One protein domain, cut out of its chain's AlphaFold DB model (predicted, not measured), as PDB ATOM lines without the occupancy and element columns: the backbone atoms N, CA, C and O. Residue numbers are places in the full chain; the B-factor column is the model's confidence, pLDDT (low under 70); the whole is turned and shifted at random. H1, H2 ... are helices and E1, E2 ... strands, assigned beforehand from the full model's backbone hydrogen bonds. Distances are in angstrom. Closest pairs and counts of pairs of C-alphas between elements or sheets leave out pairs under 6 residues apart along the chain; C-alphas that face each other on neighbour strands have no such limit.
ATOM      1  N   ILE A 448     -17.109  30.300  31.728       82.19
ATOM      2  CA  ILE A 448     -17.869  29.753  32.860       82.19
ATOM      3  C   ILE A 448     -18.027  30.843  33.911       82.19
ATOM      4  O   ILE A 448     -17.046  31.469  34.291       82.19
ATOM      5  N   LEU A 449     -19.243  31.029  34.424       77.69
ATOM      6  CA  LEU A 449     -19.479  31.816  35.630       77.69
ATOM      7  C   LEU A 449     -19.744  30.866  36.795       77.69
ATOM      8  O   LEU A 449     -20.744  30.151  36.794       77.69
ATOM      9  N   LYS A 450     -18.866  30.857  37.801       80.12
ATOM     10  CA  LYS A 450     -19.135  30.169  39.070       80.12
ATOM     11  C   LYS A 450     -19.599  31.180  40.104       80.12
ATOM     12  O   LYS A 450     -18.925  32.177  40.342       80.12
ATOM     13  N   LYS A 451     -20.740  30.905  40.730       73.38
ATOM     14  CA  LYS A 451     -21.264  31.697  41.844       73.38
ATOM     15  C   LYS A 451     -21.045  30.927  43.132       73.38
ATOM     16  O   LYS A 451     -21.523  29.805  43.261       73.38
ATOM     17  N   GLU A 452     -20.350  31.524  44.081       78.75
ATOM     18  CA  GLU A 452     -20.094  30.913  45.379       78.75
ATOM     19  C   GLU A 452     -20.649  31.816  46.474       78.75
ATOM     20  O   GLU A 452     -20.497  33.034  46.429       78.75
ATOM     21  N   SER A 453     -21.328  31.226  47.455       68.69
ATOM     22  CA  SER A 453     -21.721  31.947  48.665       68.69
ATOM     23  C   SER A 453     -20.615  31.754  49.688       68.69
ATOM     24  O   SER A 453     -20.366  30.629  50.127       68.69
ATOM     25  N   ASN A 454     -19.954  32.837  50.081       67.69
ATOM     26  CA  ASN A 454     -18.994  32.787  51.173       67.69
ATOM     27  C   ASN A 454     -19.742  32.768  52.520       67.69
ATOM     28  O   ASN A 454     -20.882  33.223  52.623       67.69
ATOM     29  N   LYS A 455     -19.097  32.261  53.579       58.34
ATOM     30  CA  LYS A 455     -19.644  32.218  54.951       58.34
ATOM     31  C   LYS A 455     -19.920  33.613  55.539       58.34
ATOM     32  O   LYS A 455     -20.557  33.708  56.579       58.34
ATOM     33  N   THR A 456     -19.435  34.669  54.888       58.25
ATOM     34  CA  THR A 456     -19.490  36.076  55.308       58.25
ATOM     35  C   THR A 456     -20.592  36.888  54.607       58.25
ATOM     36  O   THR A 456     -20.379  38.068  54.355       58.25
ATOM     37  N   GLU A 457     -21.720  36.276  54.221       68.81
ATOM     38  CA  GLU A 457     -22.854  36.954  53.540       68.81
ATOM     39  C   GLU A 457     -22.480  37.689  52.236       68.81
ATOM     40  O   GLU A 457     -23.121  38.655  51.819       68.81
ATOM     41  N   LYS A 458     -21.426  37.225  51.561       76.75
ATOM     42  CA  LYS A 458     -21.006  37.731  50.252       76.75
ATOM     43  C   LYS A 458     -21.180  36.661  49.191       76.75
ATOM     44  O   LYS A 458     -20.873  35.487  49.425       76.75
ATOM     45  N   ARG A 459     -21.596  37.092  48.006       79.88
ATOM     46  CA  ARG A 459     -21.629  36.285  46.795       79.88
ATOM     47  C   ARG A 459     -20.411  36.598  45.944       79.88
ATOM     48  O   ARG A 459     -20.175  37.750  45.589       79.88
ATOM     49  N   VAL A 460     -19.653  35.568  45.597       83.50
ATOM     50  CA  VAL A 460     -18.479  35.680  44.735       83.50
ATOM     51  C   VAL A 460     -18.830  35.186  43.338       83.50
ATOM     52  O   VAL A 460     -19.319  34.069  43.173       83.50
ATOM     53  N   TYR A 461     -18.599  36.028  42.337       83.88
ATOM     54  CA  TYR A 461     -18.784  35.743  40.919       83.88
ATOM     55  C   TYR A 461     -17.409  35.508  40.293       83.88
ATOM     56  O   TYR A 461     -16.631  36.447  40.163       83.88
ATOM     57  N   HIS A 462     -17.115  34.271  39.901       85.94
ATOM     58  CA  HIS A 462     -15.882  33.904  39.208       85.94
ATOM     59  C   HIS A 462     -16.154  33.732  37.713       85.94
ATOM     60  O   HIS A 462     -16.706  32.709  37.298       85.94
ATOM     61  N   PHE A 463     -15.764  34.713  36.904       85.88
ATOM     62  CA  PHE A 463     -15.773  34.612  35.448       85.88
ATOM     63  C   PHE A 463     -14.481  33.948  34.984       85.88
ATOM     64  O   PHE A 463     -13.408  34.530  35.088       85.88
ATOM     65  N   MET A 464     -14.588  32.732  34.468       86.94
ATOM     66  CA  MET A 464     -13.495  31.979  33.865       86.94
ATOM     67  C   MET A 464     -13.574  32.142  32.345       86.94
ATOM     68  O   MET A 464     -14.565  31.737  31.735       86.94
ATOM     69  N   LEU A 465     -12.543  32.733  31.747       87.00
ATOM     70  CA  LEU A 465     -12.473  33.121  30.339       87.00
ATOM     71  C   LEU A 465     -11.334  32.353  29.648       87.00
ATOM     72  O   LEU A 465     -10.171  32.754  29.750       87.00
ATOM     73  N   PRO A 466     -11.622  31.218  28.988       82.44
ATOM     74  CA  PRO A 466     -10.595  30.422  28.328       82.44
ATOM     75  C   PRO A 466     -10.020  31.097  27.086       82.44
ATOM     76  O   PRO A 466     -10.700  31.864  26.400       82.44
ATOM     77  N   ASN A 467      -8.775  30.744  26.756       77.88
ATOM     78  CA  ASN A 467      -8.047  31.267  25.600       77.88
ATOM     79  C   ASN A 467      -8.036  32.806  25.572       77.88
ATOM     80  O   ASN A 467      -8.204  33.418  24.516       77.88
ATOM     81  N   PHE A 468      -7.898  33.420  26.748       78.38
ATOM     82  CA  PHE A 468      -7.882  34.868  26.875       78.38
ATOM     83  C   PHE A 468      -6.611  35.454  26.264       78.38
ATOM     84  O   PHE A 468      -5.494  35.018  26.537       78.38
ATOM     85  N   GLN A 469      -6.799  36.458  25.415       72.69
ATOM     86  CA  GLN A 469      -5.755  37.175  24.711       72.69
ATOM     87  C   GLN A 469      -5.873  38.652  25.052       72.69
ATOM     88  O   GLN A 469      -6.880  39.303  24.764       72.69
ATOM     89  N   TRP A 470      -4.800  39.195  25.620       67.50
ATOM     90  CA  TRP A 470      -4.665  40.634  25.788       67.50
ATOM     91  C   TRP A 470      -4.917  41.354  24.456       67.50
ATOM     92  O   TRP A 470      -4.558  40.855  23.388       67.50
ATOM     93  N   GLU A 471      -5.552  42.524  24.523       63.06
ATOM     94  CA  GLU A 471      -5.907  43.369  23.369       63.06
ATOM     95  C   GLU A 471      -6.941  42.817  22.385       63.06
ATOM     96  O   GLU A 471      -7.318  43.534  21.463       63.06
ATOM     97  N   ARG A 472      -7.390  41.573  22.552       69.62
ATOM     98  CA  ARG A 472      -8.263  40.904  21.578       69.62
ATOM     99  C   ARG A 472      -9.516  40.328  22.188       69.62
ATOM    100  O   ARG A 472     -10.551  40.323  21.535       69.62
ATOM    101  N   SER A 473      -9.400  39.793  23.395       73.81
ATOM    102  CA  SER A 473     -10.535  39.183  24.053       73.81
ATOM    103  C   SER A 473     -11.391  40.234  24.751       73.81
ATOM    104  O   SER A 473     -10.870  41.085  25.479       73.81
ATOM    105  N   GLU A 474     -12.706  40.140  24.582       77.38
ATOM    106  CA  GLU A 474     -13.681  41.040  25.191       77.38
ATOM    107  C   GLU A 474     -14.669  40.264  26.062       77.38
ATOM    108  O   GLU A 474     -15.161  39.203  25.693       77.38
ATOM    109  N   LEU A 475     -14.969  40.797  27.244       81.56
ATOM    110  CA  LEU A 475     -16.075  40.345  28.080       81.56
ATOM    111  C   LEU A 475     -17.149  41.426  28.030       81.56
ATOM    112  O   LEU A 475     -16.896  42.557  28.446       81.56
ATOM    113  N   VAL A 476     -18.338  41.070  27.560       75.00
ATOM    114  CA  VAL A 476     -19.484  41.977  27.517       75.00
ATOM    115  C   VAL A 476     -20.507  41.513  28.537       75.00
ATOM    116  O   VAL A 476     -20.865  40.337  28.586       75.00
ATOM    117  N   TYR A 477     -20.988  42.435  29.364       77.50
ATOM    118  CA  TYR A 477     -21.980  42.139  30.385       77.50
ATOM    119  C   TYR A 477     -23.051  43.229  30.451       77.50
ATOM    120  O   TYR A 477     -22.807  44.404  30.183       77.50
ATOM    121  N   HIS A 478     -24.249  42.812  30.841       68.38
ATOM    122  CA  HIS A 478     -25.422  43.634  31.065       68.38
ATOM    123  C   HIS A 478     -26.048  43.211  32.390       68.38
ATOM    124  O   HIS A 478     -26.515  42.083  32.559       68.38
ATOM    125  N   VAL A 479     -26.051  44.132  33.346       73.19
ATOM    126  CA  VAL A 479     -26.752  43.941  34.613       73.19
ATOM    127  C   VAL A 479     -28.224  44.267  34.386       73.19
ATOM    128  O   VAL A 479     -28.556  45.350  33.908       73.19
ATOM    129  N   LEU A 480     -29.078  43.308  34.709       63.69
ATOM    130  CA  LEU A 480     -30.528  43.350  34.622       63.69
ATOM    131  C   LEU A 480     -31.114  43.243  36.036       63.69
ATOM    132  O   LEU A 480     -30.475  42.681  36.932       63.69
ATOM    133  N   PRO A 481     -32.325  43.759  36.267       56.06
ATOM    134  CA  PRO A 481     -32.977  43.590  37.553       56.06
ATOM    135  C   PRO A 481     -33.419  42.136  37.746       56.06
ATOM    136  O   PRO A 481     -34.043  41.537  36.871       56.06
ATOM    137  N   SER A 482     -33.124  41.580  38.918       62.34
ATOM    138  CA  SER A 482     -33.638  40.272  39.329       62.34
ATOM    139  C   SER A 482     -35.134  40.374  39.618       62.34
ATOM    140  O   SER A 482     -35.577  41.213  40.407       62.34
ATOM    141  N   SER A 483     -35.940  39.509  38.999       49.59
ATOM    142  CA  SER A 483     -37.361  39.391  39.322       49.59
ATOM    143  C   SER A 483     -37.523  38.640  40.649       49.59
ATOM    144  O   SER A 483     -37.764  37.431  40.668       49.59
ATOM    145  N   THR A 484     -37.387  39.319  41.785       38.97
ATOM    146  CA  THR A 484     -37.796  38.730  43.064       38.97
ATOM    147  C   THR A 484     -39.321  38.652  43.103       38.97
ATOM    148  O   THR A 484     -40.001  39.668  43.233       38.97
ATOM    149  N   VAL A 485     -39.876  37.441  42.986       33.22
ATOM    150  CA  VAL A 485     -41.301  37.182  43.236       33.22
ATOM    151  C   VAL A 485     -41.541  37.312  44.740       33.22
ATOM    152  O   VAL A 485     -41.414  36.348  45.493       33.22
ATOM    153  N   THR A 486     -41.884  38.508  45.209       33.34
ATOM    154  CA  THR A 486     -42.463  38.664  46.544       33.34
ATOM    155  C   THR A 486     -43.899  38.161  46.481       33.34
ATOM    156  O   THR A 486     -44.792  38.861  46.012       33.34
ATOM    157  N   SER A 487     -44.121  36.920  46.915       30.95
ATOM    158  CA  SER A 487     -45.453  36.328  47.051       30.95
ATOM    159  C   SER A 487     -46.298  37.126  48.052       30.95
ATOM    160  O   SER A 487     -46.317  36.836  49.248       30.95
ATOM    161  N   ARG A 488     -47.036  38.114  47.549       33.53
ATOM    162  CA  ARG A 488     -48.222  38.694  48.183       33.53
ATOM    163  C   ARG A 488     -49.303  38.803  47.120       33.53
ATOM    164  O   ARG A 488     -49.373  39.824  46.463       33.53
ATOM    165  N   SER A 489     -50.063  37.716  46.960       37.06
ATOM    166  CA  SER A 489     -51.428  37.590  46.399       37.06
ATOM    167  C   SER A 489     -51.823  38.266  45.072       37.06
ATOM    168  O   SER A 489     -52.837  37.866  44.516       37.06
ATOM    169  N   ASP A 490     -51.033  39.169  44.510       35.81
ATOM    170  CA  ASP A 490     -51.249  39.830  43.233       35.81
ATOM    171  C   ASP A 490     -50.061  39.517  42.328       35.81
ATOM    172  O   ASP A 490     -48.899  39.636  42.715       35.81
ATOM    173  N   HIS A 491     -50.354  39.070  41.110       37.62
ATOM    174  CA  HIS A 491     -49.391  38.559  40.131       37.62
ATOM    175  C   HIS A 491     -48.519  39.666  39.493       37.62
ATOM    176  O   HIS A 491     -48.090  39.556  38.348       37.62
ATOM    177  N   THR A 492     -48.254  40.750  40.221       36.72
ATOM    178  CA  THR A 492     -47.403  41.869  39.811       36.72
ATOM    179  C   THR A 492     -45.981  41.679  40.327       36.72
ATOM    180  O   THR A 492     -45.746  41.595  41.532       36.72
ATOM    181  N   ILE A 493     -45.017  41.627  39.405       43.31
ATOM    182  CA  ILE A 493     -43.585  41.677  39.714       43.31
ATOM    183  C   ILE A 493     -43.269  43.106  40.167       43.31
ATOM    184  O   ILE A 493     -43.320  44.033  39.362       43.31
ATOM    185  N   TYR A 494     -42.961  43.296  41.450       42.94
ATOM    186  CA  TYR A 494     -42.547  44.597  41.975       42.94
ATOM    187  C   TYR A 494     -41.034  44.762  41.823       42.94
ATOM    188  O   TYR A 494     -40.253  44.085  42.491       42.94
ATOM    189  N   LEU A 495     -40.624  45.674  40.942       53.16
ATOM    190  CA  LEU A 495     -39.229  46.062  40.771       53.16
ATOM    191  C   LEU A 495     -38.874  47.143  41.795       53.16
ATOM    192  O   LEU A 495     -39.471  48.217  41.803       53.16
ATOM    193  N   ASN A 496     -37.886  46.893  42.650       63.06
ATOM    194  CA  ASN A 496     -37.377  47.936  43.538       63.06
ATOM    195  C   ASN A 496     -36.276  48.734  42.823       63.06
ATOM    196  O   ASN A 496     -35.088  48.466  43.004       63.06
ATOM    197  N   GLU A 497     -36.678  49.698  41.989       67.19
ATOM    198  CA  GLU A 497     -35.782  50.470  41.111       67.19
ATOM    199  C   GLU A 497     -34.601  51.117  41.844       67.19
ATOM    200  O   GLU A 497     -33.485  51.111  41.331       67.19
ATOM    201  N   ARG A 498     -34.813  51.628  43.065       71.25
ATOM    202  CA  ARG A 498     -33.742  52.256  43.861       71.25
ATOM    203  C   ARG A 498     -32.684  51.249  44.304       71.25
ATOM    204  O   ARG A 498     -31.496  51.520  44.173       71.25
ATOM    205  N   HIS A 499     -33.115  50.093  44.810       71.88
ATOM    206  CA  HIS A 499     -32.194  49.052  45.274       71.88
ATOM    207  C   HIS A 499     -31.467  48.400  44.098       71.88
ATOM    208  O   HIS A 499     -30.272  48.139  44.184       71.88
ATOM    209  N   TYR A 500     -32.158  48.217  42.971       72.94
ATOM    210  CA  TYR A 500     -31.540  47.771  41.727       72.94
ATOM    211  C   TYR A 500     -30.487  48.762  41.210       72.94
ATOM    212  O   TYR A 500     -29.382  48.346  40.873       72.94
ATOM    213  N   ALA A 501     -30.792  50.064  41.167       76.38
ATOM    214  CA  ALA A 501     -29.851  51.078  40.692       76.38
ATOM    215  C   ALA A 501     -28.568  51.110  41.538       76.38
ATOM    216  O   ALA A 501     -27.468  51.175  40.984       76.38
ATOM    217  N   GLU A 502     -28.699  50.999  42.862       82.88
ATOM    218  CA  GLU A 502     -27.550  50.943  43.766       82.88
ATOM    219  C   GLU A 502     -26.760  49.637  43.610       82.88
ATOM    220  O   GLU A 502     -25.538  49.670  43.456       82.88
ATOM    221  N   ALA A 503     -27.448  48.493  43.540       80.25
ATOM    222  CA  ALA A 503     -26.819  47.198  43.302       80.25
ATOM    223  C   ALA A 503     -26.066  47.168  41.959       80.25
ATOM    224  O   ALA A 503     -24.943  46.668  41.885       80.25
ATOM    225  N   LYS A 504     -26.641  47.756  40.902       80.25
ATOM    226  CA  LYS A 504     -26.002  47.875  39.587       80.25
ATOM    227  C   LYS A 504     -24.745  48.737  39.664       80.25
ATOM    228  O   LYS A 504     -23.701  48.330  39.161       80.25
ATOM    229  N   ARG A 505     -24.828  49.904  40.310       86.94
ATOM    230  CA  ARG A 505     -23.684  50.806  40.506       86.94
ATOM    231  C   ARG A 505     -22.549  50.106  41.254       86.94
ATOM    232  O   ARG A 505     -21.391  50.227  40.861       86.94
ATOM    233  N   ARG A 506     -22.889  49.345  42.300       87.75
ATOM    234  CA  ARG A 506     -21.938  48.542  43.074       87.75
ATOM    235  C   ARG A 506     -21.279  47.464  42.216       87.75
ATOM    236  O   ARG A 506     -20.058  47.338  42.250       87.75
ATOM    237  N   PHE A 507     -22.064  46.732  41.427       86.62
ATOM    238  CA  PHE A 507     -21.558  45.698  40.525       86.62
ATOM    239  C   PHE A 507     -20.608  46.269  39.463       86.62
ATOM    240  O   PHE A 507     -19.520  45.731  39.270       86.62
ATOM    241  N   ASP A 508     -20.979  47.380  38.820       85.06
ATOM    242  CA  ASP A 508     -20.146  48.045  37.810       85.06
ATOM    243  C   ASP A 508     -18.798  48.497  38.398       85.06
ATOM    244  O   ASP A 508     -17.752  48.280  37.788       85.06
ATOM    245  N   ALA A 509     -18.802  49.053  39.614       87.94
ATOM    246  CA  ALA A 509     -17.575  49.456  40.301       87.94
ATOM    247  C   ALA A 509     -16.663  48.259  40.637       87.94
ATOM    248  O   ALA A 509     -15.447  48.339  40.461       87.94
ATOM    249  N   LEU A 510     -17.237  47.141  41.097       88.25
ATOM    250  CA  LEU A 510     -16.487  45.914  41.397       88.25
ATOM    251  C   LEU A 510     -15.890  45.282  40.136       88.25
ATOM    252  O   LEU A 510     -14.772  44.770  40.173       88.25
ATOM    253  N   MET A 511     -16.611  45.347  39.016       84.81
ATOM    254  CA  MET A 511     -16.108  44.895  37.725       84.81
ATOM    255  C   MET A 511     -14.879  45.716  37.318       84.81
ATOM    256  O   MET A 511     -13.804  45.145  37.140       84.81
ATOM    257  N   GLU A 512     -14.992  47.049  37.282       82.31
ATOM    258  CA  GLU A 512     -13.871  47.950  36.967       82.31
ATOM    259  C   GLU A 512     -12.654  47.711  37.887       82.31
ATOM    260  O   GLU A 512     -11.515  47.670  37.412       82.31
ATOM    261  N   GLN A 513     -12.889  47.462  39.181       84.38
ATOM    262  CA  GLN A 513     -11.840  47.113  40.139       84.38
ATOM    263  C   GLN A 513     -11.169  45.770  39.810       84.38
ATOM    264  O   GLN A 513      -9.943  45.710  39.739       84.38
ATOM    265  N   SER A 514     -11.943  44.700  39.594       82.31
ATOM    266  CA  SER A 514     -11.406  43.356  39.310       82.31
ATOM    267  C   SER A 514     -10.509  43.343  38.069       82.31
ATOM    268  O   SER A 514      -9.439  42.733  38.054       82.31
ATOM    269  N   ILE A 515     -10.907  44.103  37.051       75.19
ATOM    270  CA  ILE A 515     -10.158  44.297  35.816       75.19
ATOM    271  C   ILE A 515      -8.866  45.062  36.075       75.19
ATOM    272  O   ILE A 515      -7.806  44.649  35.606       75.19
ATOM    273  N   ALA A 516      -8.923  46.156  36.835       73.94
ATOM    274  CA  ALA A 516      -7.731  46.908  37.192       73.94
ATOM    275  C   ALA A 516      -6.733  46.017  37.949       73.94
ATOM    276  O   ALA A 516      -5.555  45.983  37.600       73.94
ATOM    277  N   GLU A 517      -7.191  45.239  38.930       77.38
ATOM    278  CA  GLU A 517      -6.326  44.335  39.690       77.38
ATOM    279  C   GLU A 517      -5.616  43.310  38.802       77.38
ATOM    280  O   GLU A 517      -4.415  43.107  38.953       77.38
ATOM    281  N   VAL A 518      -6.332  42.724  37.846       74.06
ATOM    282  CA  VAL A 518      -5.790  41.771  36.868       74.06
ATOM    283  C   VAL A 518      -4.743  42.400  35.943       74.06
ATOM    284  O   VAL A 518      -3.800  41.726  35.545       74.06
ATOM    285  N   ILE A 519      -4.877  43.685  35.605       66.81
ATOM    286  CA  ILE A 519      -3.918  44.398  34.743       66.81
ATOM    287  C   ILE A 519      -2.686  44.877  35.525       66.81
ATOM    288  O   ILE A 519      -1.591  44.931  34.967       66.81
ATOM    289  N   TYR A 520      -2.866  45.317  36.774       66.31
ATOM    290  CA  TYR A 520      -1.823  46.012  37.539       66.31
ATOM    291  C   TYR A 520      -1.074  45.122  38.540       66.31
ATOM    292  O   TYR A 520      -0.004  45.520  39.002       66.31
ATOM    293  N   LYS A 521      -1.585  43.933  38.889       62.50
ATOM    294  CA  LYS A 521      -0.819  42.947  39.666       62.50
ATOM    295  C   LYS A 521       0.204  42.271  38.746       62.50
ATOM    296  O   LYS A 521      -0.137  41.772  37.685       62.50
ATOM    297  N   ASN A 522       1.467  42.237  39.174       46.16
ATOM    298  CA  ASN A 522       2.620  41.680  38.441       46.16
ATOM    299  C   ASN A 522       2.610  40.138  38.292       46.16
ATOM    300  O   ASN A 522       3.644  39.527  38.018       46.16
ATOM    301  N   GLU A 523       1.467  39.495  38.501       59.56
ATOM    302  CA  GLU A 523       1.278  38.056  38.336       59.56
ATOM    303  C   GLU A 523       0.590  37.821  36.995       59.56
ATOM    304  O   GLU A 523      -0.290  38.588  36.618       59.56
ATOM    305  N   ASN A 524       0.983  36.781  36.252       61.34
ATOM    306  CA  ASN A 524       0.246  36.408  35.048       61.34
ATOM    307  C   ASN A 524      -1.179  36.008  35.474       61.34
ATOM    308  O   ASN A 524      -1.321  34.993  36.155       61.34
ATOM    309  N   PRO A 525      -2.223  36.774  35.113       66.12
ATOM    310  CA  PRO A 525      -3.580  36.498  35.579       66.12
ATOM    311  C   PRO A 525      -4.226  35.343  34.801       66.12
ATOM    312  O   PRO A 525      -5.336  34.913  35.113       66.12
ATOM    313  N   ILE A 526      -3.530  34.863  33.769       69.50
ATOM    314  CA  ILE A 526      -3.886  33.707  32.970       69.50
ATOM    315  C   ILE A 526      -3.227  32.486  33.607       69.50
ATOM    316  O   ILE A 526      -2.004  32.441  33.772       69.50
ATOM    317  N   ASP A 527      -4.044  31.498  33.951       75.50
ATOM    318  CA  ASP A 527      -3.556  30.244  34.503       75.50
ATOM    319  C   ASP A 527      -2.786  29.404  33.461       75.50
ATOM    320  O   ASP A 527      -2.678  29.732  32.276       75.50
ATOM    321  N   GLU A 528      -2.243  28.273  33.906       64.62
ATOM    322  CA  GLU A 528      -1.514  27.321  33.057       64.62
ATOM    323  C   GLU A 528      -2.349  26.729  31.905       64.62
ATOM    324  O   GLU A 528      -1.783  26.213  30.941       64.62
ATOM    325  N   ASN A 529      -3.678  26.842  31.972       64.06
ATOM    326  CA  ASN A 529      -4.619  26.360  30.966       64.06
ATOM    327  C   ASN A 529      -5.039  27.461  29.979       64.06
ATOM    328  O   ASN A 529      -5.884  27.222  29.113       64.06
ATOM    329  N   GLY A 530      -4.474  28.668  30.087       68.62
ATOM    330  CA  GLY A 530      -4.855  29.793  29.239       68.62
ATOM    331  C   GLY A 530      -6.177  30.445  29.652       68.62
ATOM    332  O   GLY A 530      -6.817  31.089  28.818       68.62
ATOM    333  N   VAL A 531      -6.623  30.255  30.897       82.31
ATOM    334  CA  VAL A 531      -7.884  30.790  31.421       82.31
ATOM    335  C   VAL A 531      -7.610  32.014  32.285       82.31
ATOM    336  O   VAL A 531      -6.889  31.942  33.278       82.31
ATOM    337  N   LEU A 532      -8.235  33.137  31.937       84.06
ATOM    338  CA  LEU A 532      -8.301  34.299  32.818       84.06
ATOM    339  C   LEU A 532      -9.463  34.123  33.801       84.06
ATOM    340  O   LEU A 532     -10.583  33.844  33.376       84.06
ATOM    341  N   THR A 533      -9.223  34.320  35.097       86.25
ATOM    342  CA  THR A 533     -10.292  34.321  36.109       86.25
ATOM    343  C   THR A 533     -10.492  35.720  36.685       86.25
ATOM    344  O   THR A 533      -9.582  36.271  37.296       86.25
ATOM    345  N   LEU A 534     -11.695  36.279  36.529       85.44
ATOM    346  CA  LEU A 534     -12.122  37.507  37.208       85.44
ATOM    347  C   LEU A 534     -13.011  37.131  38.391       85.44
ATOM    348  O   LEU A 534     -14.035  36.478  38.201       85.44
ATOM    349  N   ALA A 535     -12.636  37.544  39.597       85.56
ATOM    350  CA  ALA A 535     -13.430  37.328  40.801       85.56
ATOM    351  C   ALA A 535     -14.049  38.651  41.262       85.56
ATOM    352  O   ALA A 535     -13.337  39.634  41.461       85.56
ATOM    353  N   LEU A 536     -15.371  38.672  41.435       86.50
ATOM    354  CA  LEU A 536     -16.096  39.811  41.989       86.50
ATOM    355  C   LEU A 536     -16.810  39.383  43.261       86.50
ATOM    356  O   LEU A 536     -17.683  38.519  43.223       86.50
ATOM    357  N   GLU A 537     -16.474  40.013  44.378       87.25
ATOM    358  CA  GLU A 537     -17.183  39.819  45.638       87.25
ATOM    359  C   GLU A 537     -18.216  40.925  45.828       87.25
ATOM    360  O   GLU A 537     -17.854  42.089  45.986       87.25
ATOM    361  N   ILE A 538     -19.496  40.564  45.846       85.94
ATOM    362  CA  ILE A 538     -20.599  41.487  46.109       85.94
ATOM    363  C   ILE A 538     -21.376  41.038  47.345       85.94
ATOM    364  O   ILE A 538     -21.521  39.846  47.615       85.94
ATOM    365  N   GLU A 539     -21.865  41.990  48.127       86.25
ATOM    366  CA  GLU A 539     -22.680  41.716  49.303       86.25
ATOM    367  C   GLU A 539     -24.026  41.078  48.890       86.25
ATOM    368  O   GLU A 539     -24.642  41.481  47.896       86.25
ATOM    369  N   GLU A 540     -24.494  40.060  49.627       78.56
ATOM    370  CA  GLU A 540     -25.704  39.287  49.274       78.56
ATOM    371  C   GLU A 540     -26.956  40.185  49.194       78.56
ATOM    372  O   GLU A 540     -27.837  39.962  48.357       78.56
ATOM    373  N   GLU A 541     -26.983  41.259  49.995       77.38
ATOM    374  CA  GLU A 541     -28.024  42.294  49.989       77.38
ATOM    375  C   GLU A 541     -28.192  42.986  48.629       77.38
ATOM    376  O   GLU A 541     -29.317  43.325  48.264       77.38
ATOM    377  N   TYR A 542     -27.112  43.145  47.857       79.81
ATOM    378  CA  TYR A 542     -27.156  43.680  46.495       79.81
ATOM    379  C   TYR A 542     -27.360  42.558  45.480       79.81
ATOM    380  O   TYR A 542     -28.134  42.712  44.537       79.81
ATOM    381  N   ALA A 543     -26.720  41.402  45.688       76.00
ATOM    382  CA  ALA A 543     -26.760  40.272  44.761       76.00
ATOM    383  C   ALA A 543     -28.179  39.740  44.490       76.00
ATOM    384  O   ALA A 543     -28.447  39.234  43.400       76.00
ATOM    385  N   GLN A 544     -29.099  39.849  45.454       70.94
ATOM    386  CA  GLN A 544     -30.501  39.434  45.294       70.94
ATOM    387  C   GLN A 544     -31.290  40.275  44.274       70.94
ATOM    388  O   GLN A 544     -32.271  39.784  43.713       70.94
ATOM    389  N   TYR A 545     -30.858  41.514  44.010       66.56
ATOM    390  CA  TYR A 545     -31.515  42.440  43.080       66.56
ATOM    391  C   TYR A 545     -30.949  42.375  41.658       66.56
ATOM    392  O   TYR A 545     -31.448  43.076  40.778       66.56
ATOM    393  N   LEU A 546     -29.933  41.542  41.415       68.69
ATOM    394  CA  LEU A 546     -29.186  41.521  40.162       68.69
ATOM    395  C   LEU A 546     -29.323  40.198  39.420       68.69
ATOM    396  O   LEU A 546     -29.191  39.121  39.999       68.69
ATOM    397  N   THR A 547     -29.478  40.315  38.109       67.56
ATOM    398  CA  THR A 547     -29.315  39.238  37.142       67.56
ATOM    399  C   THR A 547     -28.313  39.691  36.093       67.56
ATOM    400  O   THR A 547     -28.461  40.764  35.525       67.56
ATOM    401  N   VAL A 548     -27.270  38.907  35.829       67.69
ATOM    402  CA  VAL A 548     -26.211  39.290  34.886       67.69
ATOM    403  C   VAL A 548     -26.379  38.515  33.587       67.69
ATOM    404  O   VAL A 548     -26.212  37.296  33.556       67.69
ATOM    405  N   PHE A 549     -26.687  39.231  32.507       67.56
ATOM    406  CA  PHE A 549     -26.508  38.725  31.152       67.56
ATOM    407  C   PHE A 549     -25.079  39.012  30.695       67.56
ATOM    408  O   PHE A 549     -24.591  40.118  30.900       67.56
ATOM    409  N   TRP A 550     -24.382  38.054  30.098       71.31
ATOM    410  CA  TRP A 550     -23.006  38.276  29.650       71.31
ATOM    411  C   TRP A 550     -22.593  37.322  28.536       71.31
ATOM    412  O   TRP A 550     -23.110  36.213  28.435       71.31
ATOM    413  N   TYR A 551     -21.638  37.735  27.714       68.94
ATOM    414  CA  TYR A 551     -20.997  36.897  26.710       68.94
ATOM    415  C   TYR A 551     -19.518  37.250  26.597       68.94
ATOM    416  O   TYR A 551     -19.078  38.327  27.002       68.94
ATOM    417  N   TYR A 552     -18.739  36.317  26.071       81.81
ATOM    418  CA  TYR A 552     -17.302  36.450  25.918       81.81
ATOM    419  C   TYR A 552     -16.937  36.375  24.443       81.81
ATOM    420  O   TYR A 552     -17.515  35.600  23.688       81.81
ATOM    421  N   MET A 553     -15.957  37.162  24.038       79.62
ATOM    422  CA  MET A 553     -15.389  37.134  22.707       79.62
ATOM    423  C   MET A 553     -13.899  36.846  22.836       79.62
ATOM    424  O   MET A 553     -13.148  37.766  23.138       79.62
ATOM    425  N   PRO A 554     -13.419  35.598  22.676       74.12
ATOM    426  CA  PRO A 554     -11.984  35.310  22.728       74.12
ATOM    427  C   PRO A 554     -11.179  36.054  21.652       74.12
ATOM    428  O   PRO A 554     -10.000  36.344  21.866       74.12
ATOM    429  N   LYS A 555     -11.794  36.366  20.508       77.50
ATOM    430  CA  LYS A 555     -11.222  37.168  19.421       77.50
ATOM    431  C   LYS A 555     -12.293  38.086  18.842       77.50
ATOM    432  O   LYS A 555     -13.481  37.859  19.056       77.50
ATOM    433  N   GLU A 556     -11.848  39.069  18.064       64.75
ATOM    434  CA  GLU A 556     -12.715  39.881  17.207       64.75
ATOM    435  C   GLU A 556     -13.615  38.950  16.368       64.75
ATOM    436  O   GLU A 556     -13.118  37.996  15.769       64.75
ATOM    437  N   ASP A 557     -14.929  39.190  16.411       66.44
ATOM    438  CA  ASP A 557     -16.012  38.434  15.751       66.44
ATOM    439  C   ASP A 557     -16.354  37.020  16.283       66.44
ATOM    440  O   ASP A 557     -17.403  36.476  15.932       66.44
ATOM    441  N   ASP A 558     -15.553  36.433  17.178       73.50
ATOM    442  CA  ASP A 558     -15.811  35.101  17.749       73.50
ATOM    443  C   ASP A 558     -16.639  35.221  19.039       73.50
ATOM    444  O   ASP A 558     -16.074  35.464  20.098       73.50
ATOM    445  N   ILE A 559     -17.961  35.023  19.007       67.06
ATOM    446  CA  ILE A 559     -18.805  35.061  20.221       67.06
ATOM    447  C   ILE A 559     -18.883  33.672  20.875       67.06
ATOM    448  O   ILE A 559     -19.154  32.662  20.221       67.06
ATOM    449  N   SER A 560     -18.698  33.613  22.196       72.81
ATOM    450  CA  SER A 560     -18.830  32.405  23.012       72.81
ATOM    451  C   SER A 560     -19.482  32.699  24.378       72.81
ATOM    452  O   SER A 560     -19.050  33.599  25.097       72.81
ATOM    453  N   PRO A 561     -20.507  31.941  24.796       72.56
ATOM    454  CA  PRO A 561     -21.219  30.936  24.013       72.56
ATOM    455  C   PRO A 561     -22.065  31.594  22.907       72.56
ATOM    456  O   PRO A 561     -22.714  32.612  23.140       72.56
TER     457      PRO A 561
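This is residues 448 to 561 of the 585 residues of an uncharacterized protein of Xenorhabdus kozodoii (UniProt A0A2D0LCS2). Two small three-stranded antiparallel sheets, E1-E2-E4 and E3-E5-E6, share one long helix, H1, which runs beside edge strand E4 of the first and packs on E3 and E5 of the second. The long loop between E3 and H1 reaches out at one end, where residues 487 to 492 stick out, and of the named elements the short strand E6, which folds back on E5, has its centre farthest from the mean of the C-alphas, at 17.8 A. The printed part has 114 residues, with two named helices and six named strands in the order E1 E2 E3 H1 E4 H2 E5 E6, of mixed class. It is only just loose, close to compact, with a radius of gyration of the C-alphas of 16.2 A, and is elongated, spanning 52 by 34 by 21 A.

In the first sheet, E1 is residues 448 to 453, beginning at C-alpha 448 (-17.869, 29.753, 32.860); E2 is residues 458 to 466, 25.3 A long; and E4 is residues 531 to 539, 25.7 A. In the second, E3 is residues 474 to 481, 23.1 A; E5 is residues 546 to 555, 27.8 A; and E6 is residues 558 to 560, ending at C-alpha 560 (-18.830, 32.405, 23.012). H1, residues 497 to 520, is 34.4 A long from C-alpha 497 (-35.782, 50.470, 41.111). H2 is residues 540 to 543.

E1 and E2 form a hairpin at 163 degrees, with N 450 and O 462 2.9 A apart, within hydrogen-bond range. E2, the inner strand, pairs with E4 at 164 degrees, with N 461 and O 536 at 2.8 A. H1 is on this sheet; the closest C-alphas of H1 and E4 are those of Leu 510 and Leu 536, 6.1 A. H2 is on it too, over E2. H1 touches H2 with residues 499 to 506 alone, closest at the C-alphas of Ala 503 and Tyr 542, 4.8 A. In the other sheet E3 pairs with E5 at 167 degrees, with N 478 and O 549 at 2.7 A. The hairpin E5 and E6 stands at 144 degrees, with N 560 and O 552 at 2.8 A. With H1 on one face, this sheet makes two layers, helix over strands; H1 runs along the strands, at 15 degrees to E3 on the local plane, at a height over the sheet of 10.8 A. The closest C-alphas of E2 and E5, Leu 465 and Tyr 552, are 7.3 A apart, while E3 and E4 are apart. In H1 every O i to N i+4 pair is within hydrogen-bond range; H2 is too short for one, and its 1 O i to N i+3 pair is within range.

The two C-alphas farthest apart, those of Ser 489 and Asn 522, are 54.8 A apart. The printed part has no cut. The link E3 to H1 is long, 15 residues. Mean pLDDT of the printed part is 70.7; 47 residues are under 70, among them residues 480 to 497 and 519 to 526.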